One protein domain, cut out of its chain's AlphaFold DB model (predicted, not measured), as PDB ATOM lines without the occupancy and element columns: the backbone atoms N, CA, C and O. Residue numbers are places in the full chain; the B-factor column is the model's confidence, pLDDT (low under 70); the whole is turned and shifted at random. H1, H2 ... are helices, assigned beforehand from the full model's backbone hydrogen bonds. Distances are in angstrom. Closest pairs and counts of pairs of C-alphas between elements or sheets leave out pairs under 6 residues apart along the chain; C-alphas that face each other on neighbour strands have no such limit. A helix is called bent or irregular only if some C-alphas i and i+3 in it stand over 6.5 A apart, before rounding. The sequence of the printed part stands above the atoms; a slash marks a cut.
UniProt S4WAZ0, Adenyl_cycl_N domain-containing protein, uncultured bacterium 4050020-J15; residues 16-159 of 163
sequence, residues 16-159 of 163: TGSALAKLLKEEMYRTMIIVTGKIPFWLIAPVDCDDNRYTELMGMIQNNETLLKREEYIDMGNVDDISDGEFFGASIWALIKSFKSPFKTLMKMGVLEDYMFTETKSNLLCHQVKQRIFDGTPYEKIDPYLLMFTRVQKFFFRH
ATOM      1  N   THR A  16     166.682 114.164 162.242       49.72
ATOM      2  CA  THR A  16     166.872 112.982 163.091       49.72
ATOM      3  C   THR A  16     165.707 112.762 164.070       49.72
ATOM      4  O   THR A  16     165.399 111.616 164.407       49.72
ATOM      5  N   GLY A  17     165.032 113.830 164.516       54.31
ATOM      6  CA  GLY A  17     163.910 113.742 165.463       54.31
ATOM      7  C   GLY A  17     162.641 113.136 164.853       54.31
ATOM      8  O   GLY A  17     162.046 112.229 165.438       54.31
ATOM      9  N   SER A  18     162.260 113.569 163.644       60.28
ATOM     10  CA  SER A  18     161.084 113.047 162.919       60.28
ATOM     11  C   SER A  18     161.266 111.588 162.490       60.28
ATOM     12  O   SER A  18     160.348 110.775 162.618       60.28
ATOM     13  N   ALA A  19     162.485 111.251 162.069       61.66
ATOM     14  CA  ALA A  19     162.903 109.919 161.669       61.66
ATOM     15  C   ALA A  19     162.712 108.879 162.772       61.66
ATOM     16  O   ALA A  19     162.034 107.858 162.617       61.66
ATOM     17  N   LEU A  20     163.312 109.171 163.928       70.94
ATOM     18  CA  LEU A  20     163.223 108.327 165.104       70.94
ATOM     19  C   LEU A  20     161.767 108.193 165.547       70.94
ATOM     20  O   LEU A  20     161.340 107.115 165.946       70.94
ATOM     21  N   ALA A  21     160.987 109.261 165.429       79.19
ATOM     22  CA  ALA A  21     159.593 109.256 165.816       79.19
ATOM     23  C   ALA A  21     158.709 108.346 164.962       79.19
ATOM     24  O   ALA A  21     157.879 107.622 165.514       79.19
ATOM     25  N   LYS A  22     158.896 108.328 163.637       84.00
ATOM     26  CA  LYS A  22     158.179 107.392 162.760       84.00
ATOM     27  C   LYS A  22     158.576 105.945 163.037       84.00
ATOM     28  O   LYS A  22     157.692 105.101 163.150       84.00
ATOM     29  N   LEU A  23     159.864 105.662 163.243       85.75
ATOM     30  CA  LEU A  23     160.337 104.324 163.629       85.75
ATOM     31  C   LEU A  23     159.789 103.877 164.991       85.75
ATOM     32  O   LEU A  23     159.400 102.724 165.155       85.75
ATOM     33  N   LEU A  24     159.720 104.783 165.967       87.44
ATOM     34  CA  LEU A  24     159.119 104.500 167.271       87.44
ATOM     35  C   LEU A  24     157.617 104.253 167.153       87.44
ATOM     36  O   LEU A  24     157.104 103.340 167.798       87.44
ATOM     37  N   LYS A  25     156.912 105.028 166.321       91.25
ATOM     38  CA  LYS A  25     155.486 104.822 166.057       91.25
ATOM     39  C   LYS A  25     155.239 103.490 165.344       91.25
ATOM     40  O   LYS A  25     154.331 102.761 165.726       91.25
ATOM     41  N   GLU A  26     156.076 103.143 164.371       92.88
ATOM     42  CA  GLU A  26     156.069 101.849 163.685       92.88
ATOM     43  C   GLU A  26     156.283 100.693 164.676       92.88
ATOM     44  O   GLU A  26     155.489  99.751 164.699       92.88
ATOM     45  N   GLU A  27     157.295 100.787 165.549       92.44
ATOM     46  CA  GLU A  27     157.562  99.792 166.593       92.44
ATOM     47  C   GLU A  27     156.380  99.681 167.567       92.44
ATOM     48  O   GLU A  27     155.940  98.569 167.857       92.44
ATOM     49  N   MET A  28     155.823 100.816 168.004       94.25
ATOM     50  CA  MET A  28     154.647 100.878 168.872       94.25
ATOM     51  C   MET A  28     153.440 100.189 168.230       94.25
ATOM     52  O   MET A  28     152.836  99.338 168.876       94.25
ATOM     53  N   TYR A  29     153.095 100.521 166.981       95.62
ATOM     54  CA  TYR A  29     151.949  99.930 166.281       95.62
ATOM     55  C   TYR A  29     152.119  98.437 166.038       95.62
ATOM     56  O   TYR A  29     151.175  97.672 166.225       95.62
ATOM     57  N   ARG A  30     153.326  97.999 165.676       95.06
ATOM     58  CA  ARG A  30     153.620  96.584 165.458       95.06
ATOM     59  C   ARG A  30     153.424  95.732 166.717       95.06
ATOM     60  O   ARG A  30     153.046  94.571 166.595       95.06
ATOM     61  N   THR A  31     153.718  96.267 167.902       94.12
ATOM     62  CA  THR A  31     153.646  95.523 169.176       94.12
ATOM     63  C   THR A  31     152.482  95.951 170.069       94.12
ATOM     64  O   THR A  31     152.472  95.639 171.259       94.12
ATOM     65  N   MET A  32     151.533  96.715 169.534       93.19
ATOM     66  CA  MET A  32     150.438  97.279 170.312       93.19
ATOM     67  C   MET A  32     149.471  96.196 170.796       93.19
ATOM     68  O   MET A  32     149.097  95.298 170.045       93.19
ATOM     69  N   ILE A  33     149.008  96.335 172.038       89.62
ATOM     70  CA  ILE A  33     147.925  95.530 172.608       89.62
ATOM     71  C   ILE A  33     146.889  96.490 173.186       89.62
ATOM     72  O   ILE A  33     147.219  97.337 174.018       89.62
ATOM     73  N   ILE A  34     145.636  96.354 172.755       88.88
ATOM     74  CA  ILE A  34     144.516  97.143 173.274       88.88
ATOM     75  C   ILE A  34     143.776  96.285 174.293       88.88
ATOM     76  O   ILE A  34     143.082  95.341 173.932       88.88
ATOM     77  N   VAL A  35     143.940  96.605 175.575       87.31
ATOM     78  CA  VAL A  35     143.226  95.916 176.664       87.31
ATOM     79  C   VAL A  35     141.913  96.631 176.989       87.31
ATOM     80  O   VAL A  35     140.900  95.996 177.260       87.31
ATOM     81  N   THR A  36     141.931  97.965 176.976       90.44
ATOM     82  CA  THR A  36     140.782  98.831 177.263       90.44
ATOM     83  C   THR A  36     141.047 100.242 176.733       90.44
ATOM     84  O   THR A  36     142.190 100.590 176.430       90.44
ATOM     85  N   GLY A  37     140.005 101.068 176.660       92.25
ATOM     86  CA  GLY A  37     140.085 102.454 176.211       92.25
ATOM     87  C   GLY A  37     139.742 102.629 174.735       92.25
ATOM     88  O   GLY A  37     139.010 101.833 174.150       92.25
ATOM     89  N   LYS A  38     140.237 103.723 174.153       94.56
ATOM     90  CA  LYS A  38     139.958 104.084 172.761       94.56
ATOM     91  C   LYS A  38     140.812 103.271 171.798       94.56
ATOM     92  O   LYS A  38     141.987 103.031 172.064       94.56
ATOM     93  N   ILE A  39     140.238 102.926 170.655       95.25
ATOM     94  CA  ILE A  39     140.926 102.230 169.573       95.25
ATOM     95  C   ILE A  39     141.744 103.259 168.778       95.25
ATOM     96  O   ILE A  39     141.177 104.240 168.288       95.25
ATOM     97  N   PRO A  40     143.067 103.083 168.619       95.56
ATOM     98  CA  PRO A  40     143.847 103.908 167.709       95.56
ATOM     99  C   PRO A  40     143.297 103.786 166.295       95.56
ATOM    100  O   PRO A  40     143.193 102.682 165.761       95.56
ATOM    101  N   PHE A  41     142.936 104.914 165.688       96.44
ATOM    102  CA  PHE A  41     142.267 104.917 164.388       96.44
ATOM    103  C   PHE A  41     143.099 104.231 163.296       96.44
ATOM    104  O   PHE A  41     142.553 103.515 162.460       96.44
ATOM    105  N   TRP A  42     144.428 104.343 163.368       96.56
ATOM    106  CA  TRP A  42     145.339 103.611 162.490       96.56
ATOM    107  C   TRP A  42     145.064 102.105 162.433       96.56
ATOM    108  O   TRP A  42     145.246 101.520 161.370       96.56
ATOM    109  N   LEU A  43     144.573 101.476 163.506       95.25
ATOM    110  CA  LEU A  43     144.267 100.045 163.503       95.25
ATOM    111  C   LEU A  43     143.083  99.690 162.593       95.25
ATOM    112  O   LEU A  43     143.043  98.575 162.093       95.25
ATOM    113  N   ILE A  44     142.144 100.613 162.368       94.69
ATOM    114  CA  ILE A  44     140.933 100.370 161.564       94.69
ATOM    115  C   ILE A  44     140.964 101.034 160.181       94.69
ATOM    116  O   ILE A  44     140.152 100.690 159.325       94.69
ATOM    117  N   ALA A  45     141.886 101.968 159.940       96.12
ATOM    118  CA  ALA A  45     142.125 102.514 158.604       96.12
ATOM    119  C   ALA A  45     142.590 101.404 157.631       96.12
ATOM    120  O   ALA A  45     143.160 100.416 158.094       96.12
ATOM    121  N   PRO A  46     142.444 101.548 156.303       96.06
ATOM    122  CA  PRO A  46     143.036 100.614 155.335       96.06
ATOM    123  C   PRO A  46     144.550 100.421 155.534       96.06
ATOM    124  O   PRO A  46     145.225 101.277 156.112       96.06
ATOM    125  N   VAL A  47     145.095  99.275 155.117       95.06
ATOM    126  CA  VAL A  47     146.532  98.962 155.277       95.06
ATOM    127  C   VAL A  47     147.395  99.843 154.370       95.06
ATOM    128  O   VAL A  47     148.445 100.308 154.796       95.06
ATOM    129  N   ASP A  48     146.912 100.117 153.164       93.25
ATOM    130  CA  ASP A  48     147.513 100.949 152.119       93.25
ATOM    131  C   ASP A  48     147.087 102.428 152.208       93.25
ATOM    132  O   ASP A  48     146.973 103.132 151.205       93.25
ATOM    133  N   CYS A  49     146.806 102.909 153.420       94.06
ATOM    134  CA  CYS A  49     146.305 104.258 153.646       94.06
ATOM    135  C   CYS A  49     147.448 105.277 153.707       94.06
ATOM    136  O   CYS A  49     148.209 105.294 154.676       94.06
ATOM    137  N   ASP A  50     147.509 106.176 152.724       94.06
ATOM    138  CA  ASP A  50     148.386 107.348 152.785       94.06
ATOM    139  C   ASP A  50     147.866 108.414 153.770       94.06
ATOM    140  O   ASP A  50     146.749 108.329 154.296       94.06
ATOM    141  N   ASP A  51     148.691 109.427 154.048       93.00
ATOM    142  CA  ASP A  51     148.379 110.480 155.025       93.00
ATOM    143  C   ASP A  51     147.147 111.320 154.642       93.00
ATOM    144  O   ASP A  51     146.375 111.736 155.516       93.00
ATOM    145  N   ASN A  52     146.919 111.536 153.343       95.00
ATOM    146  CA  ASN A  52     145.764 112.288 152.852       95.00
ATOM    147  C   ASN A  52     144.475 111.500 153.090       95.00
ATOM    148  O   ASN A  52     143.526 112.020 153.683       95.00
ATOM    149  N   ARG A  53     144.462 110.225 152.693       96.25
ATOM    150  CA  ARG A  53     143.328 109.325 152.884       96.25
ATOM    151  C   ARG A  53     143.060 109.076 154.364       96.25
ATOM    152  O   ARG A  53     141.904 109.023 154.774       96.25
ATOM    153  N   TYR A  54     144.106 108.973 155.180       96.69
ATOM    154  CA  TYR A  54     143.981 108.822 156.628       96.69
ATOM    155  C   TYR A  54     143.267 110.031 157.242       96.69
ATOM    156  O   TYR A  54     142.327 109.871 158.024       96.69
ATOM    157  N   THR A  55     143.676 111.238 156.840       96.62
ATOM    158  CA  THR A  55     143.073 112.499 157.294       96.62
ATOM    159  C   THR A  55     141.617 112.618 156.850       96.62
ATOM    160  O   THR A  55     140.762 112.995 157.652       96.62
ATOM    161  N   GLU A  56     141.316 112.255 155.602       97.31
ATOM    162  CA  GLU A  56     139.954 112.235 155.064       97.31
ATOM    163  C   GLU A  56     139.043 111.301 155.876       97.31
ATOM    164  O   GLU A  56     138.013 111.734 156.390       97.31
ATOM    165  N   LEU A  57     139.449 110.040 156.064       97.19
ATOM    166  CA  LEU A  57     138.656 109.043 156.790       97.19
ATOM    167  C   LEU A  57     138.456 109.420 158.265       97.19
ATOM    168  O   LEU A  57     137.370 109.230 158.816       97.19
ATOM    169  N   MET A  58     139.481 109.984 158.906       95.69
ATOM    170  CA  MET A  58     139.354 110.528 160.257       95.69
ATOM    171  C   MET A  58     138.345 111.686 160.293       95.69
ATOM    172  O   MET A  58     137.524 111.758 161.209       95.69
ATOM    173  N   GLY A  59     138.369 112.567 159.289       96.62
ATOM    174  CA  GLY A  59     137.401 113.654 159.130       96.62
ATOM    175  C   GLY A  59     135.961 113.149 159.058       96.62
ATOM    176  O   GLY A  59     135.104 113.654 159.780       96.62
ATOM    177  N   MET A  60     135.711 112.081 158.292       96.88
ATOM    178  CA  MET A  60     134.382 111.462 158.196       96.88
ATOM    179  C   MET A  60     133.864 110.984 159.563       96.88
ATOM    180  O   MET A  60     132.696 111.187 159.898       96.88
ATOM    181  N   ILE A  61     134.722 110.380 160.396       95.56
ATOM    182  CA  ILE A  61     134.345 109.968 161.762       95.56
ATOM    183  C   ILE A  61     134.066 111.193 162.638       95.56
ATOM    184  O   ILE A  61     133.084 111.216 163.379       95.56
ATOM    185  N   GLN A  62     134.905 112.227 162.557       93.88
ATOM    186  CA  GLN A  62     134.749 113.447 163.355       93.88
ATOM    187  C   GLN A  62     133.472 114.226 163.012       93.88
ATOM    188  O   GLN A  62     132.873 114.823 163.912       93.88
ATOM    189  N   ASN A  63     133.042 114.168 161.751       95.94
ATOM    190  CA  ASN A  63     131.843 114.822 161.227       95.94
ATOM    191  C   ASN A  63     130.561 113.977 161.363       95.94
ATOM    192  O   ASN A  63     129.494 114.432 160.957       95.94
ATOM    193  N   ASN A  64     130.635 112.776 161.953       94.31
ATOM    194  CA  ASN A  64     129.526 111.814 162.036       94.31
ATOM    195  C   ASN A  64     128.978 111.368 160.662       94.31
ATOM    196  O   ASN A  64     127.793 111.077 160.521       94.31
ATOM    197  N   GLU A  65     129.840 111.281 159.649       96.69
ATOM    198  CA  GLU A  65     129.507 110.792 158.300       96.69
ATOM    199  C   GLU A  65     129.613 109.256 158.192       96.69
ATOM    200  O   GLU A  65     129.426 108.672 157.126       96.69
ATOM    201  N   THR A  66     129.920 108.581 159.301       95.19
ATOM    202  CA  THR A  66     130.058 107.121 159.388       95.19
ATOM    203  C   THR A  66     129.212 106.568 160.535       95.19
ATOM    204  O   THR A  66     128.756 107.310 161.403       95.19
ATOM    205  N   LEU A  67     129.043 105.244 160.583       95.62
ATOM    206  CA  LEU A  67     128.403 104.560 161.716       95.62
ATOM    207  C   LEU A  67     129.312 104.450 162.957       95.62
ATOM    208  O   LEU A  67     128.874 103.960 163.999       95.62
ATOM    209  N   LEU A  68     130.578 104.858 162.849       95.25
ATOM    210  CA  LEU A  68     131.564 104.765 163.918       95.25
ATOM    211  C   LEU A  68     131.414 105.942 164.884       95.25
ATOM    212  O   LEU A  68     131.311 107.095 164.465       95.25
ATOM    213  N   LYS A  69     131.450 105.671 166.192       94.81
ATOM    214  CA  LYS A  69     131.366 106.729 167.209       94.81
ATOM    215  C   LYS A  69     132.738 107.336 167.442       94.81
ATOM    216  O   LYS A  69     133.642 106.655 167.922       94.81
ATOM    217  N   ARG A  70     132.894 108.632 167.177       94.12
ATOM    218  CA  ARG A  70     134.171 109.346 167.355       94.12
ATOM    219  C   ARG A  70     134.772 109.198 168.762       94.12
ATOM    220  O   ARG A  70     135.986 109.269 168.929       94.12
ATOM    221  N   GLU A  71     133.953 108.991 169.794       94.56
ATOM    222  CA  GLU A  71     134.405 108.829 171.176       94.56
ATOM    223  C   GLU A  71     135.190 107.529 171.395       94.56
ATOM    224  O   GLU A  71     136.036 107.495 172.291       94.56
ATOM    225  N   GLU A  72     134.953 106.507 170.567       95.12
ATOM    226  CA  GLU A  72     135.596 105.190 170.640       95.12
ATOM    227  C   GLU A  72     137.014 105.194 170.042       95.12
ATOM    228  O   GLU A  72     137.783 104.270 170.304       95.12
ATOM    229  N   TYR A  73     137.403 106.251 169.313       95.38
ATOM    230  CA  TYR A  73     138.674 106.317 168.585       95.38
ATOM    231  C   TYR A  73     139.617 107.415 169.082       95.38
ATOM    232  O   TYR A  73     139.205 108.475 169.565       95.38
ATOM    233  N   ILE A  74     140.917 107.155 168.951       94.88
ATOM    234  CA  ILE A  74     141.985 108.128 169.197       94.88
ATOM    235  C   ILE A  74     142.882 108.252 167.968       94.88
ATOM    236  O   ILE A  74     143.288 107.251 167.377       94.88
ATOM    237  N   ASP A  75     143.200 109.490 167.594       94.75
ATOM    238  CA  ASP A  75     144.166 109.758 166.537       94.75
ATOM    239  C   ASP A  75     145.589 109.790 167.100       94.75
ATOM    240  O   ASP A  75     145.939 110.659 167.902       94.75
ATOM    241  N   MET A  76     146.399 108.822 166.680       92.00
ATOM    242  CA  MET A  76     147.829 108.740 166.997       92.00
ATOM    243  C   MET A  76     148.700 109.015 165.752       92.00
ATOM    244  O   MET A  76     149.926 108.880 165.793       92.00
ATOM    245  N   GLY A  77     148.072 109.437 164.649       92.25
ATOM    246  CA  GLY A  77     148.682 109.706 163.352       92.25
ATOM    247  C   GLY A  77     149.028 108.450 162.551       92.25
ATOM    248  O   GLY A  77     149.153 107.346 163.086       92.25
ATOM    249  N   ASN A  78     149.229 108.634 161.252       93.69
ATOM    250  CA  ASN A  78     149.576 107.559 160.333       93.69
ATOM    251  C   ASN A  78     151.083 107.218 160.353       93.69
ATOM    252  O   ASN A  78     151.900 107.956 160.919       93.69
ATOM    253  N   VAL A  79     151.435 106.080 159.746       91.94
ATOM    254  CA  VAL A  79     152.807 105.691 159.383       91.94
ATOM    255  C   VAL A  79     152.770 105.163 157.949       91.94
ATOM    256  O   VAL A  79     152.912 103.968 157.747       91.94
ATOM    257  N   ASP A  80     152.530 106.027 156.960       90.12
ATOM    258  CA  ASP A  80     152.500 105.610 155.544       90.12
ATOM    259  C   ASP A  80     153.868 105.073 155.092       90.12
ATOM    260  O   ASP A  80     153.989 103.969 154.553       90.12
ATOM    261  N   ASP A  81     154.913 105.850 155.390       87.12
ATOM    262  CA  ASP A  81     156.267 105.619 154.902       87.12
ATOM    263  C   ASP A  81     157.349 106.212 155.830       87.12
ATOM    264  O   ASP A  81     157.088 107.149 156.603       87.12
ATOM    265  N   ILE A  82     158.572 105.681 155.732       82.69
ATOM    266  CA  ILE A  82     159.783 106.179 156.400       82.69
ATOM    267  C   ILE A  82     160.771 106.580 155.304       82.69
ATOM    268  O   ILE A  82     161.226 105.732 154.551       82.69
ATOM    269  N   SER A  83     161.085 107.870 155.205       72.06
ATOM    270  CA  SER A  83     161.842 108.404 154.067       72.06
ATOM    271  C   SER A  83     163.351 108.139 154.161       72.06
ATOM    272  O   SER A  83     163.912 108.041 155.249       72.06
ATOM    273  N   ASP A  84     164.046 108.101 153.020       65.81
ATOM    274  CA  ASP A  84     165.479 107.754 152.952       65.81
ATOM    275  C   ASP A  84     166.394 108.639 153.820       65.81
ATOM    276  O   ASP A  84     167.370 108.163 154.408       65.81
ATOM    277  N   GLY A  85     166.064 109.930 153.952       60.38
ATOM    278  CA  GLY A  85     166.809 110.884 154.787       60.38
ATOM    279  C   GLY A  85     166.718 110.602 156.292       60.38
ATOM    280  O   GLY A  85     167.506 111.133 157.074       60.38
ATOM    281  N   GLU A  86     165.789 109.740 156.707       63.31
ATOM    282  CA  GLU A  86     165.482 109.439 158.103       63.31
ATOM    283  C   GLU A  86     166.297 108.241 158.643       63.31
ATOM    284  O   GLU A  86     166.563 108.139 159.845       63.31
ATOM    285  N   PHE A  87     166.797 107.356 157.775       66.12
ATOM    286  CA  PHE A  87     167.495 106.142 158.215       66.12
ATOM    287  C   PHE A  87     168.906 106.383 158.765       66.12
ATOM    288  O   PHE A  87     169.361 105.645 159.647       66.12
ATOM    289  N   PHE A  88     169.605 107.424 158.299       65.25
ATOM    290  CA  PHE A  88     170.966 107.728 158.755       65.25
ATOM    291  C   PHE A  88     170.997 108.087 160.249       65.25
ATOM    292  O   PHE A  88     171.743 107.486 161.025       65.25
ATOM    293  N   GLY A  89     170.123 109.002 160.681       65.50
ATOM    294  CA  GLY A  89     170.022 109.409 162.084       65.50
ATOM    295  C   GLY A  89     169.603 108.258 163.007       65.50
ATOM    296  O   GLY A  89     170.178 108.066 164.082       65.50
ATOM    297  N   ALA A  90     168.662 107.427 162.551       66.62
ATOM    298  CA  ALA A  90     168.233 106.234 163.275       66.62
ATOM    299  C   ALA A  90     169.352 105.187 163.424       66.62
ATOM    300  O   ALA A  90     169.488 104.584 164.493       66.62
ATOM    301  N   SER A  91     170.184 105.012 162.390       66.56
ATOM    302  CA  SER A  91     171.321 104.080 162.398       66.56
ATOM    303  C   SER A  91     172.347 104.490 163.449       66.56
ATOM    304  O   SER A  91     172.774 103.674 164.265       66.56
ATOM    305  N   ILE A  92     172.690 105.781 163.497       66.88
ATOM    306  CA  ILE A  92     173.618 106.330 164.493       66.88
ATOM    307  C   ILE A  92     173.061 106.162 165.912       66.88
ATOM    308  O   ILE A  92     173.761 105.674 166.802       66.88
ATOM    309  N   TRP A  93     171.785 106.485 166.135       67.31
ATOM    310  CA  TRP A  93     171.153 106.320 167.445       67.31
ATOM    311  C   TRP A  93     171.138 104.857 167.914       67.31
ATOM    312  O   TRP A  93     171.467 104.555 169.069       67.31
ATOM    313  N   ALA A  94     170.805 103.928 167.015       66.44
ATOM    314  CA  ALA A  94     170.799 102.502 167.310       66.44
ATOM    315  C   ALA A  94     172.218 101.970 167.596       66.44
ATOM    316  O   ALA A  94     172.378 101.141 168.497       66.44
ATOM    317  N   LEU A  95     173.247 102.481 166.903       66.31
ATOM    318  CA  LEU A  95     174.653 102.123 167.125       66.31
ATOM    319  C   LEU A  95     175.109 102.588 168.509       66.31
ATOM    320  O   LEU A  95     175.701 101.812 169.256       66.31
ATOM    321  N   ILE A  96     174.759 103.811 168.906       63.03
ATOM    322  CA  ILE A  96     175.111 104.371 170.220       63.03
ATOM    323  C   ILE A  96     174.444 103.587 171.364       63.03
ATOM    324  O   ILE A  96     175.043 103.372 172.418       63.03
ATOM    325  N   LYS A  97     173.213 103.094 171.171       64.38
ATOM    326  CA  LYS A  97     172.489 102.287 172.175       64.38
ATOM    327  C   LYS A  97     172.924 100.812 172.204       64.38
ATOM    328  O   LYS A  97     172.517 100.089 173.118       64.38
ATOM    329  N   SER A  98     173.736 100.361 171.241       61.97
ATOM    330  CA  SER A  98     174.085  98.947 171.022       61.97
ATOM    331  C   SER A  98     174.887  98.286 172.143       61.97
ATOM    332  O   SER A  98     174.793  97.074 172.344       61.97
ATOM    333  N   PHE A  99     175.592  99.078 172.950       59.41
ATOM    334  CA  PHE A  99     176.519  98.590 173.974       59.41
ATOM    335  C   PHE A  99     175.869  97.841 175.154       59.41
ATOM    336  O   PHE A  99     176.583  97.315 176.001       59.41
ATOM    337  N   LYS A 100     174.531  97.771 175.237       63.25
ATOM    338  CA  LYS A 100     173.812  97.127 176.356       63.25
ATOM    339  C   LYS A 100     173.117  95.802 176.010       63.25
ATOM    340  O   LYS A 100     172.800  95.047 176.925       63.25
ATOM    341  N   SER A 101     172.836  95.508 174.735       71.12
ATOM    342  CA  SER A 101     172.159  94.263 174.323       71.12
ATOM    343  C   SER A 101     172.411  93.949 172.840       71.12
ATOM    344  O   SER A 101     171.698  94.465 171.975       71.12
ATOM    345  N   PRO A 102     173.389  93.085 172.518       74.50
ATOM    346  CA  PRO A 102     173.838  92.898 171.138       74.50
ATOM    347  C   PRO A 102     172.751  92.312 170.229       74.50
ATOM    348  O   PRO A 102     172.601  92.753 169.094       74.50
ATOM    349  N   PHE A 103     171.941  91.368 170.720       78.81
ATOM    350  CA  PHE A 103     170.919  90.711 169.898       78.81
ATOM    351  C   PHE A 103     169.758  91.643 169.531       78.81
ATOM    352  O   PHE A 103     169.374  91.735 168.366       78.81
ATOM    353  N   LYS A 104     169.214  92.377 170.511       79.38
ATOM    354  CA  LYS A 104     168.134  93.342 170.260       79.38
ATOM    355  C   LYS A 104     168.594  94.421 169.285       79.38
ATOM    356  O   LYS A 104     167.829  94.820 168.412       79.38
ATOM    357  N   THR A 105     169.839  94.871 169.417       80.44
ATOM    358  CA  THR A 105     170.401  95.862 168.505       80.44
ATOM    359  C   THR A 105     170.614  95.295 167.110       80.44
ATOM    360  O   THR A 105     170.180  95.937 166.161       80.44
ATOM    361  N   LEU A 106     171.169  94.089 166.969       84.50
ATOM    362  CA  LEU A 106     171.316  93.435 165.666       84.50
ATOM    363  C   LEU A 106     169.975  93.343 164.926       84.50
ATOM    364  O   LEU A 106     169.897  93.669 163.747       84.50
ATOM    365  N   MET A 107     168.908  92.956 165.630       89.62
ATOM    366  CA  MET A 107     167.569  92.885 165.046       89.62
ATOM    367  C   MET A 107     167.056  94.249 164.581       89.62
ATOM    368  O   MET A 107     166.539  94.353 163.473       89.62
ATOM    369  N   LYS A 108     167.216  95.297 165.397       86.38
ATOM    370  CA  LYS A 108     166.799  96.657 165.021       86.38
ATOM    371  C   LYS A 108     167.598  97.200 163.839       86.38
ATOM    372  O   LYS A 108     167.004  97.805 162.956       86.38
ATOM    373  N   MET A 109     168.903  96.936 163.800       85.56
ATOM    374  CA  MET A 109     169.750  97.291 162.659       85.56
ATOM    375  C   MET A 109     169.325  96.565 161.396       85.56
ATOM    376  O   MET A 109     169.151  97.200 160.370       85.56
ATOM    377  N   GLY A 110     169.064  95.261 161.483       89.38
ATOM    378  CA  GLY A 110     168.601  94.495 160.333       89.38
ATOM    379  C   GLY A 110     167.267  94.993 159.774       89.38
ATOM    380  O   GLY A 110     167.078  94.968 158.564       89.38
ATOM    381  N   VAL A 111     166.341  95.450 160.629       91.25
ATOM    382  CA  VAL A 111     165.088  96.085 160.171       91.25
ATOM    383  C   VAL A 111     165.381  97.404 159.472       91.25
ATOM    384  O   VAL A 111     164.808  97.673 158.425       91.25
ATOM    385  N   LEU A 112     166.271  98.210 160.049       88.44
ATOM    386  CA  LEU A 112     166.631  99.506 159.502       88.44
ATOM    387  C   LEU A 112     167.314  99.376 158.138       88.44
ATOM    388  O   LEU A 112     166.912 100.045 157.196       88.44
ATOM    389  N   GLU A 113     168.283  98.468 158.016       87.38
ATOM    390  CA  GLU A 113     168.921  98.135 156.743       87.38
ATOM    391  C   GLU A 113     167.894  97.619 155.731       87.38
ATOM    392  O   GLU A 113     167.872  98.076 154.594       87.38
ATOM    393  N   ASP A 114     166.999  96.708 156.125       90.56
ATOM    394  CA  ASP A 114     165.955  96.233 155.216       90.56
ATOM    395  C   ASP A 114     165.049  97.373 154.728       90.56
ATOM    396  O   ASP A 114     164.761  97.436 153.534       90.56
ATOM    397  N   TYR A 115     164.659  98.304 155.599       89.94
ATOM    398  CA  TYR A 115     163.877  99.480 155.212       89.94
ATOM    399  C   TYR A 115     164.657 100.436 154.297       89.94
ATOM    400  O   TYR A 115     164.081 100.943 153.349       89.94
ATOM    401  N   MET A 116     165.968 100.609 154.490       86.38
ATOM    402  CA  MET A 116     166.811 101.436 153.605       86.38
ATOM    403  C   MET A 116     166.936 100.901 152.174       86.38
ATOM    404  O   MET A 116     167.276 101.645 151.259       86.38
ATOM    405  N   PHE A 117     166.753  99.594 151.978       87.31
ATOM    406  CA  PHE A 117     166.990  98.929 150.693       87.31
ATOM    407  C   PHE A 117     165.723  98.312 150.088       87.31
ATOM    408  O   PHE A 117     165.808  97.593 149.085       87.31
ATOM    409  N   THR A 118     164.551  98.546 150.681       85.88
ATOM    410  CA  THR A 118     163.266  98.047 150.180       85.88
ATOM    411  C   THR A 118     162.205  99.138 150.224       85.88
ATOM    412  O   THR A 118     162.270 100.024 151.059       85.88
ATOM    413  N   GLU A 119     161.209  99.053 149.338       88.00
ATOM    414  CA  GLU A 119     160.050  99.952 149.379       88.00
ATOM    415  C   GLU A 119     159.327  99.803 150.722       88.00
ATOM    416  O   GLU A 119     158.915  98.694 151.092       88.00
ATOM    417  N   THR A 120     159.199 100.904 151.453       88.88
ATOM    418  CA  THR A 120     158.621 100.952 152.797       88.88
ATOM    419  C   THR A 120     157.149 101.320 152.786       88.88
ATOM    420  O   THR A 120     156.426 100.874 153.689       88.88
ATOM    421  N   LYS A 121     156.674 102.016 151.746       90.69
ATOM    422  CA  LYS A 121     155.274 102.416 151.628       90.69
ATOM    423  C   LYS A 121     154.347 101.208 151.744       90.69
ATOM    424  O   LYS A 121     154.460 100.236 150.996       90.69
ATOM    425  N   SER A 122     153.474 101.235 152.753       89.38
ATOM    426  CA  SER A 122     152.542 100.136 153.073       89.38
ATOM    427  C   SER A 122     153.198  98.752 153.313       89.38
ATOM    428  O   SER A 122     152.512  97.734 153.351       89.38
ATOM    429  N   ASN A 123     154.522  98.683 153.526       92.69
ATOM    430  CA  ASN A 123     155.293  97.427 153.631       92.69
ATOM    431  C   ASN A 123     156.125  97.298 154.928       92.69
ATOM    432  O   ASN A 123     156.767  96.268 155.178       92.69
ATOM    433  N   LEU A 124     156.087  98.312 155.795       95.06
ATOM    434  CA  LEU A 124     156.614  98.234 157.161       95.06
ATOM    435  C   LEU A 124     156.064  97.011 157.925       95.06
ATOM    436  O   LEU A 124     154.999  96.462 157.627       95.06
ATOM    437  N   LEU A 125     156.783  96.558 158.949       96.44
ATOM    438  CA  LEU A 125     156.353  95.423 159.766       96.44
ATOM    439  C   LEU A 125     155.026  95.707 160.491       96.44
ATOM    440  O   LEU A 125     154.223  94.783 160.628       96.44
ATOM    441  N   CYS A 126     154.758  96.949 160.914       96.62
ATOM    442  CA  CYS A 126     153.441  97.330 161.432       96.62
ATOM    443  C   CYS A 126     152.325  97.085 160.398       96.62
ATOM    444  O   CYS A 126     151.294  96.515 160.753       96.62
ATOM    445  N   HIS A 127     152.551  97.388 159.113       96.81
ATOM    446  CA  HIS A 127     151.600  97.101 158.034       96.81
ATOM    447  C   HIS A 127     151.375  95.604 157.858       96.81
ATOM    448  O   HIS A 127     150.239  95.169 157.732       96.81
ATOM    449  N   GLN A 128     152.425  94.784 157.942       96.25
ATOM    450  CA  GLN A 128     152.278  93.326 157.870       96.25
ATOM    451  C   GLN A 128     151.536  92.728 159.072       96.25
ATOM    452  O   GLN A 128     150.878  91.694 158.935       96.25
ATOM    453  N   VAL A 129     151.673  93.321 160.260       97.00
ATOM    454  CA  VAL A 129     150.866  92.941 161.429       97.00
ATOM    455  C   VAL A 129     149.411  93.323 161.190       97.00
ATOM    456  O   VAL A 129     148.535  92.468 161.296       97.00
ATOM    457  N   LYS A 130     149.159  94.569 160.783       96.81
ATOM    458  CA  LYS A 130     147.817  95.077 160.489       96.81
ATOM    459  C   LYS A 130     147.122  94.277 159.384       96.81
ATOM    460  O   LYS A 130     145.974  93.891 159.560       96.81
ATOM    461  N   GLN A 131     147.830  93.932 158.309       96.69
ATOM    462  CA  GLN A 131     147.310  93.087 157.233       96.69
ATOM    463  C   GLN A 131     146.847  91.728 157.760       96.69
ATOM    464  O   GLN A 131     145.732  91.318 157.474       96.69
ATOM    465  N   ARG A 132     147.641  91.062 158.610       96.75
ATOM    466  CA  ARG A 132     147.230  89.780 159.211       96.75
ATOM    467  C   ARG A 132     145.965  89.899 160.055       96.75
ATOM    468  O   ARG A 132     145.157  88.974 160.045       96.75
ATOM    469  N   ILE A 133     145.803  91.012 160.774       95.25
ATOM    470  CA  ILE A 133     144.583  91.301 161.539       95.25
ATOM    471  C   ILE A 133     143.390  91.436 160.582       95.25
ATOM    472  O   ILE A 133     142.359  90.811 160.814       95.25
ATOM    473  N   PHE A 134     143.545  92.186 159.486       95.75
ATOM    474  CA  PHE A 134     142.509  92.356 158.458       95.75
ATOM    475  C   PHE A 134     142.152  91.038 157.761       95.75
ATOM    476  O   PHE A 134     140.981  90.787 157.492       95.75
ATOM    477  N   ASP A 135     143.137  90.168 157.545       96.88
ATOM    478  CA  ASP A 135     142.953  88.837 156.961       96.88
ATOM    479  C   ASP A 135     142.257  87.849 157.924       96.88
ATOM    480  O   ASP A 135     142.031  86.691 157.571       96.88
ATOM    481  N   GLY A 136     141.952  88.259 159.162       96.25
ATOM    482  CA  GLY A 136     141.359  87.391 160.181       96.25
ATOM    483  C   GLY A 136     142.323  86.324 160.704       96.25
ATOM    484  O   GLY A 136     141.892  85.276 161.190       96.25
ATOM    485  N   THR A 137     143.635  86.560 160.598       97.00
ATOM    486  CA  THR A 137     144.645  85.644 161.139       97.00
ATOM    487  C   THR A 137     144.458  85.528 162.657       97.00
ATOM    488  O   THR A 137     144.405  86.557 163.335       97.00
ATOM    489  N   PRO A 138     144.393  84.307 163.222       95.88
ATOM    490  CA  PRO A 138     144.303  84.125 164.668       95.88
ATOM    491  C   PRO A 138     145.454  84.818 165.406       95.88
ATOM    492  O   PRO A 138     146.601  84.759 164.951       95.88
ATOM    493  N   TYR A 139     145.163  85.471 166.533       90.69
ATOM    494  CA  TYR A 139     146.121  86.335 167.234       90.69
ATOM    495  C   TYR A 139     147.396  85.588 167.652       90.69
ATOM    496  O   TYR A 139     148.488  86.145 167.593       90.69
ATOM    497  N   GLU A 140     147.286  84.305 168.002       93.69
ATOM    498  CA  GLU A 140     148.406  83.443 168.380       93.69
ATOM    499  C   GLU A 140     149.380  83.171 167.223       93.69
ATOM    500  O   GLU A 140     150.502  82.717 167.444       93.69
ATOM    501  N   LYS A 141     148.970  83.464 165.983       95.25
ATOM    502  CA  LYS A 141     149.805  83.383 164.776       95.25
ATOM    503  C   LYS A 141     150.369  84.741 164.350       95.25
ATOM    504  O   LYS A 141     151.102  84.809 163.360       95.25
ATOM    505  N   ILE A 142     150.048  85.814 165.071       95.50
ATOM    506  CA  ILE A 142     150.566  87.162 164.834       95.50
ATOM    507  C   ILE A 142     151.615  87.465 165.909       95.50
ATOM    508  O   ILE A 142     151.355  88.191 166.860       95.50
ATOM    509  N   ASP A 143     152.815  86.895 165.761       95.56
ATOM    510  CA  ASP A 143     153.964  87.209 166.622       95.56
ATOM    511  C   ASP A 143     154.837  88.291 165.962       95.56
ATOM    512  O   ASP A 143     155.570  87.996 165.009       95.56
ATOM    513  N   PRO A 144     154.825  89.543 166.455       94.62
ATOM    514  CA  PRO A 144     155.566  90.623 165.817       94.62
ATOM    515  C   PRO A 144     157.091  90.437 165.839       94.62
ATOM    516  O   PRO A 144     157.781  90.924 164.938       94.62
ATOM    517  N   TYR A 145     157.632  89.717 166.824       92.88
ATOM    518  CA  TYR A 145     159.063  89.427 166.916       92.88
ATOM    519  C   TYR A 145     159.476  88.331 165.939       92.88
ATOM    520  O   TYR A 145     160.528  88.452 165.308       92.88
ATOM    521  N   LEU A 146     158.643  87.306 165.747       95.19
ATOM    522  CA  LEU A 146     158.881  86.284 164.728       95.19
ATOM    523  C   LEU A 146     158.822  86.879 163.315       95.19
ATOM    524  O   LEU A 146     159.624  86.514 162.451       95.19
ATOM    525  N   LEU A 147     157.913  87.828 163.079       95.75
ATOM    526  CA  LEU A 147     157.829  88.566 161.816       95.75
ATOM    527  C   LEU A 147     159.073  89.406 161.559       95.75
ATOM    528  O   LEU A 147     159.650  89.325 160.473       95.75
ATOM    529  N   MET A 148     159.514  90.152 162.571       95.62
ATOM    530  CA  MET A 148     160.755  90.914 162.519       95.62
ATOM    531  C   MET A 148     161.951  89.999 162.226       95.62
ATOM    532  O   MET A 148     162.704  90.255 161.288       95.62
ATOM    533  N   PHE A 149     162.089  88.899 162.970       95.19
ATOM    534  CA  PHE A 149     163.136  87.899 162.758       95.19
ATOM    535  C   PHE A 149     163.136  87.362 161.330       95.19
ATOM    536  O   PHE A 149     164.153  87.419 160.642       95.19
ATOM    537  N   THR A 150     161.977  86.912 160.854       95.25
ATOM    538  CA  THR A 150     161.828  86.346 159.512       95.25
ATOM    539  C   THR A 150     162.164  87.369 158.427       95.25
ATOM    540  O   THR A 150     162.795  87.017 157.428       95.25
ATOM    541  N   ARG A 151     161.756  88.633 158.596       94.88
ATOM    542  CA  ARG A 151     162.037  89.702 157.628       94.88
ATOM    543  C   ARG A 151     163.530  89.997 157.542       94.88
ATOM    544  O   ARG A 151     164.088  89.925 156.450       94.88
ATOM    545  N   VAL A 152     164.183  90.209 158.682       94.56
ATOM    546  CA  VAL A 152     165.631  90.455 158.760       94.56
ATOM    547  C   VAL A 152     166.429  89.265 158.222       94.56
ATOM    548  O   VAL A 152     167.353  89.428 157.426       94.56
ATOM    549  N   GLN A 153     166.042  88.044 158.590       94.62
ATOM    550  CA  GLN A 153     166.672  86.826 158.089       94.62
ATOM    551  C   GLN A 153     166.576  86.745 156.554       94.62
ATOM    552  O   GLN A 153     167.585  86.519 155.883       94.62
ATOM    553  N   LYS A 154     165.388  86.979 155.976       93.50
ATOM    554  CA  LYS A 154     165.182  87.014 154.516       93.50
ATOM    555  C   LYS A 154     165.994  88.122 153.846       93.50
ATOM    556  O   LYS A 154     166.551  87.889 152.773       93.50
ATOM    557  N   PHE A 155     166.069  89.303 154.454       92.12
ATOM    558  CA  PHE A 155     166.878  90.415 153.964       92.12
ATOM    559  C   PHE A 155     168.349  90.013 153.821       92.12
ATOM    560  O   PHE A 155     168.882  90.051 152.707       92.12
ATOM    561  N   PHE A 156     168.970  89.524 154.895       89.69
ATOM    562  CA  PHE A 156     170.380  89.136 154.867       89.69
ATOM    563  C   PHE A 156     170.648  87.927 153.967       89.69
ATOM    564  O   PHE A 156     171.664  87.906 153.278       89.69
ATOM    565  N   PHE A 157     169.742  86.945 153.876       91.62
ATOM    566  CA  PHE A 157     169.913  85.836 152.925       91.62
ATOM    567  C   PHE A 157     169.924  86.287 151.462       91.62
ATOM    568  O   PHE A 157     170.660  85.712 150.658       91.62
ATOM    569  N   ARG A 158     169.132  87.307 151.106       88.56
ATOM    570  CA  ARG A 158     169.126  87.880 149.751       88.56
ATOM    571  C   ARG A 158     170.402  88.675 149.462       88.56
ATOM    572  O   ARG A 158     170.917  88.589 148.351       88.56
ATOM    573  N   HIS A 159     170.933  89.386 150.455       81.94
ATOM    574  CA  HIS A 159     172.095  90.268 150.289       81.94
ATOM    575  C   HIS A 159     173.452  89.571 150.475       81.94
ATOM    576  O   HIS A 159     174.431  89.997 149.876       81.94
TER     577      HIS A 159
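This is residues 16 to 159 of the 163 residues of the protein "Adenyl_cycl_N domain-containing protein" of uncultured bacterium 4050020-J15 (UniProt S4WAZ0). Five helices, H1, H3, H4, H6 and H5, make an uneven ring, each touching the next, with H3 and H4 side by side as a hairpin; H2 lies off at one end, between two long links, and touches no helix. A short parallel pairing of residues 39 to 40 with 73 to 74 ties those links together. The printed part has 144 residues, with six named helices, H1 to H6 in order, and no named strand: the class is all helix. It is compact, with a radius of gyration of the C-alphas of 16.3 A, and spans 49 by 34 by 28 A.

H1, residues 16 to 30, touches H3, residues 84 to 100, with residues 16 to 20 alone, about perpendicular at 74 degrees; their closest C-alphas, Ala 19 and Glu 86, are 4.4 A apart. H2, residues 51 to 62, is apart from H1 and H3. H3 and H4, residues 102 to 116, touch as a helical hairpin at a shallow tilt of 6 degrees, opposite ways, closest at C-alphas 98 and 105, 5.4 A. H1 touches H5, residues 125 to 134, with residues 26 to 30 alone, at a shallow tilt of 31 degrees, the same way; C-alphas 30 and 126, the closest, are 4.1 A apart. H6, residues 144 to 159, touches H4 at a steep tilt of 64 degrees, closest at C-alphas 110 and 152, 5.3 A. With residues 144 to 148 alone it touches H5, closest at C-alphas 129 and 144, 6.8 A. Every O i to N i+4 pair is within hydrogen-bond range in H1, H2, H4, H5 and H6, and 9 of 13 in H3.

H1 begins at C-alpha 16, (166.872, 112.982, 163.091), and is 21.2 A long. H3, 27.0 A, has a kink of 27 degrees near residue 93 and is irregular, with C-alphas 96 and 99 7.0 A apart. H4 is 20.7 A long; H6, 22.7 A, ends at C-alpha 159, (172.095, 90.268, 150.289).

The C-alphas farthest apart, Glu 65 and Phe 99, are 51.0 A apart. The printed part has no cut; the links H1 to H2 and H2 to H3 are long. Residues 16 to 19 and 84 to 100 have pLDDT under 70.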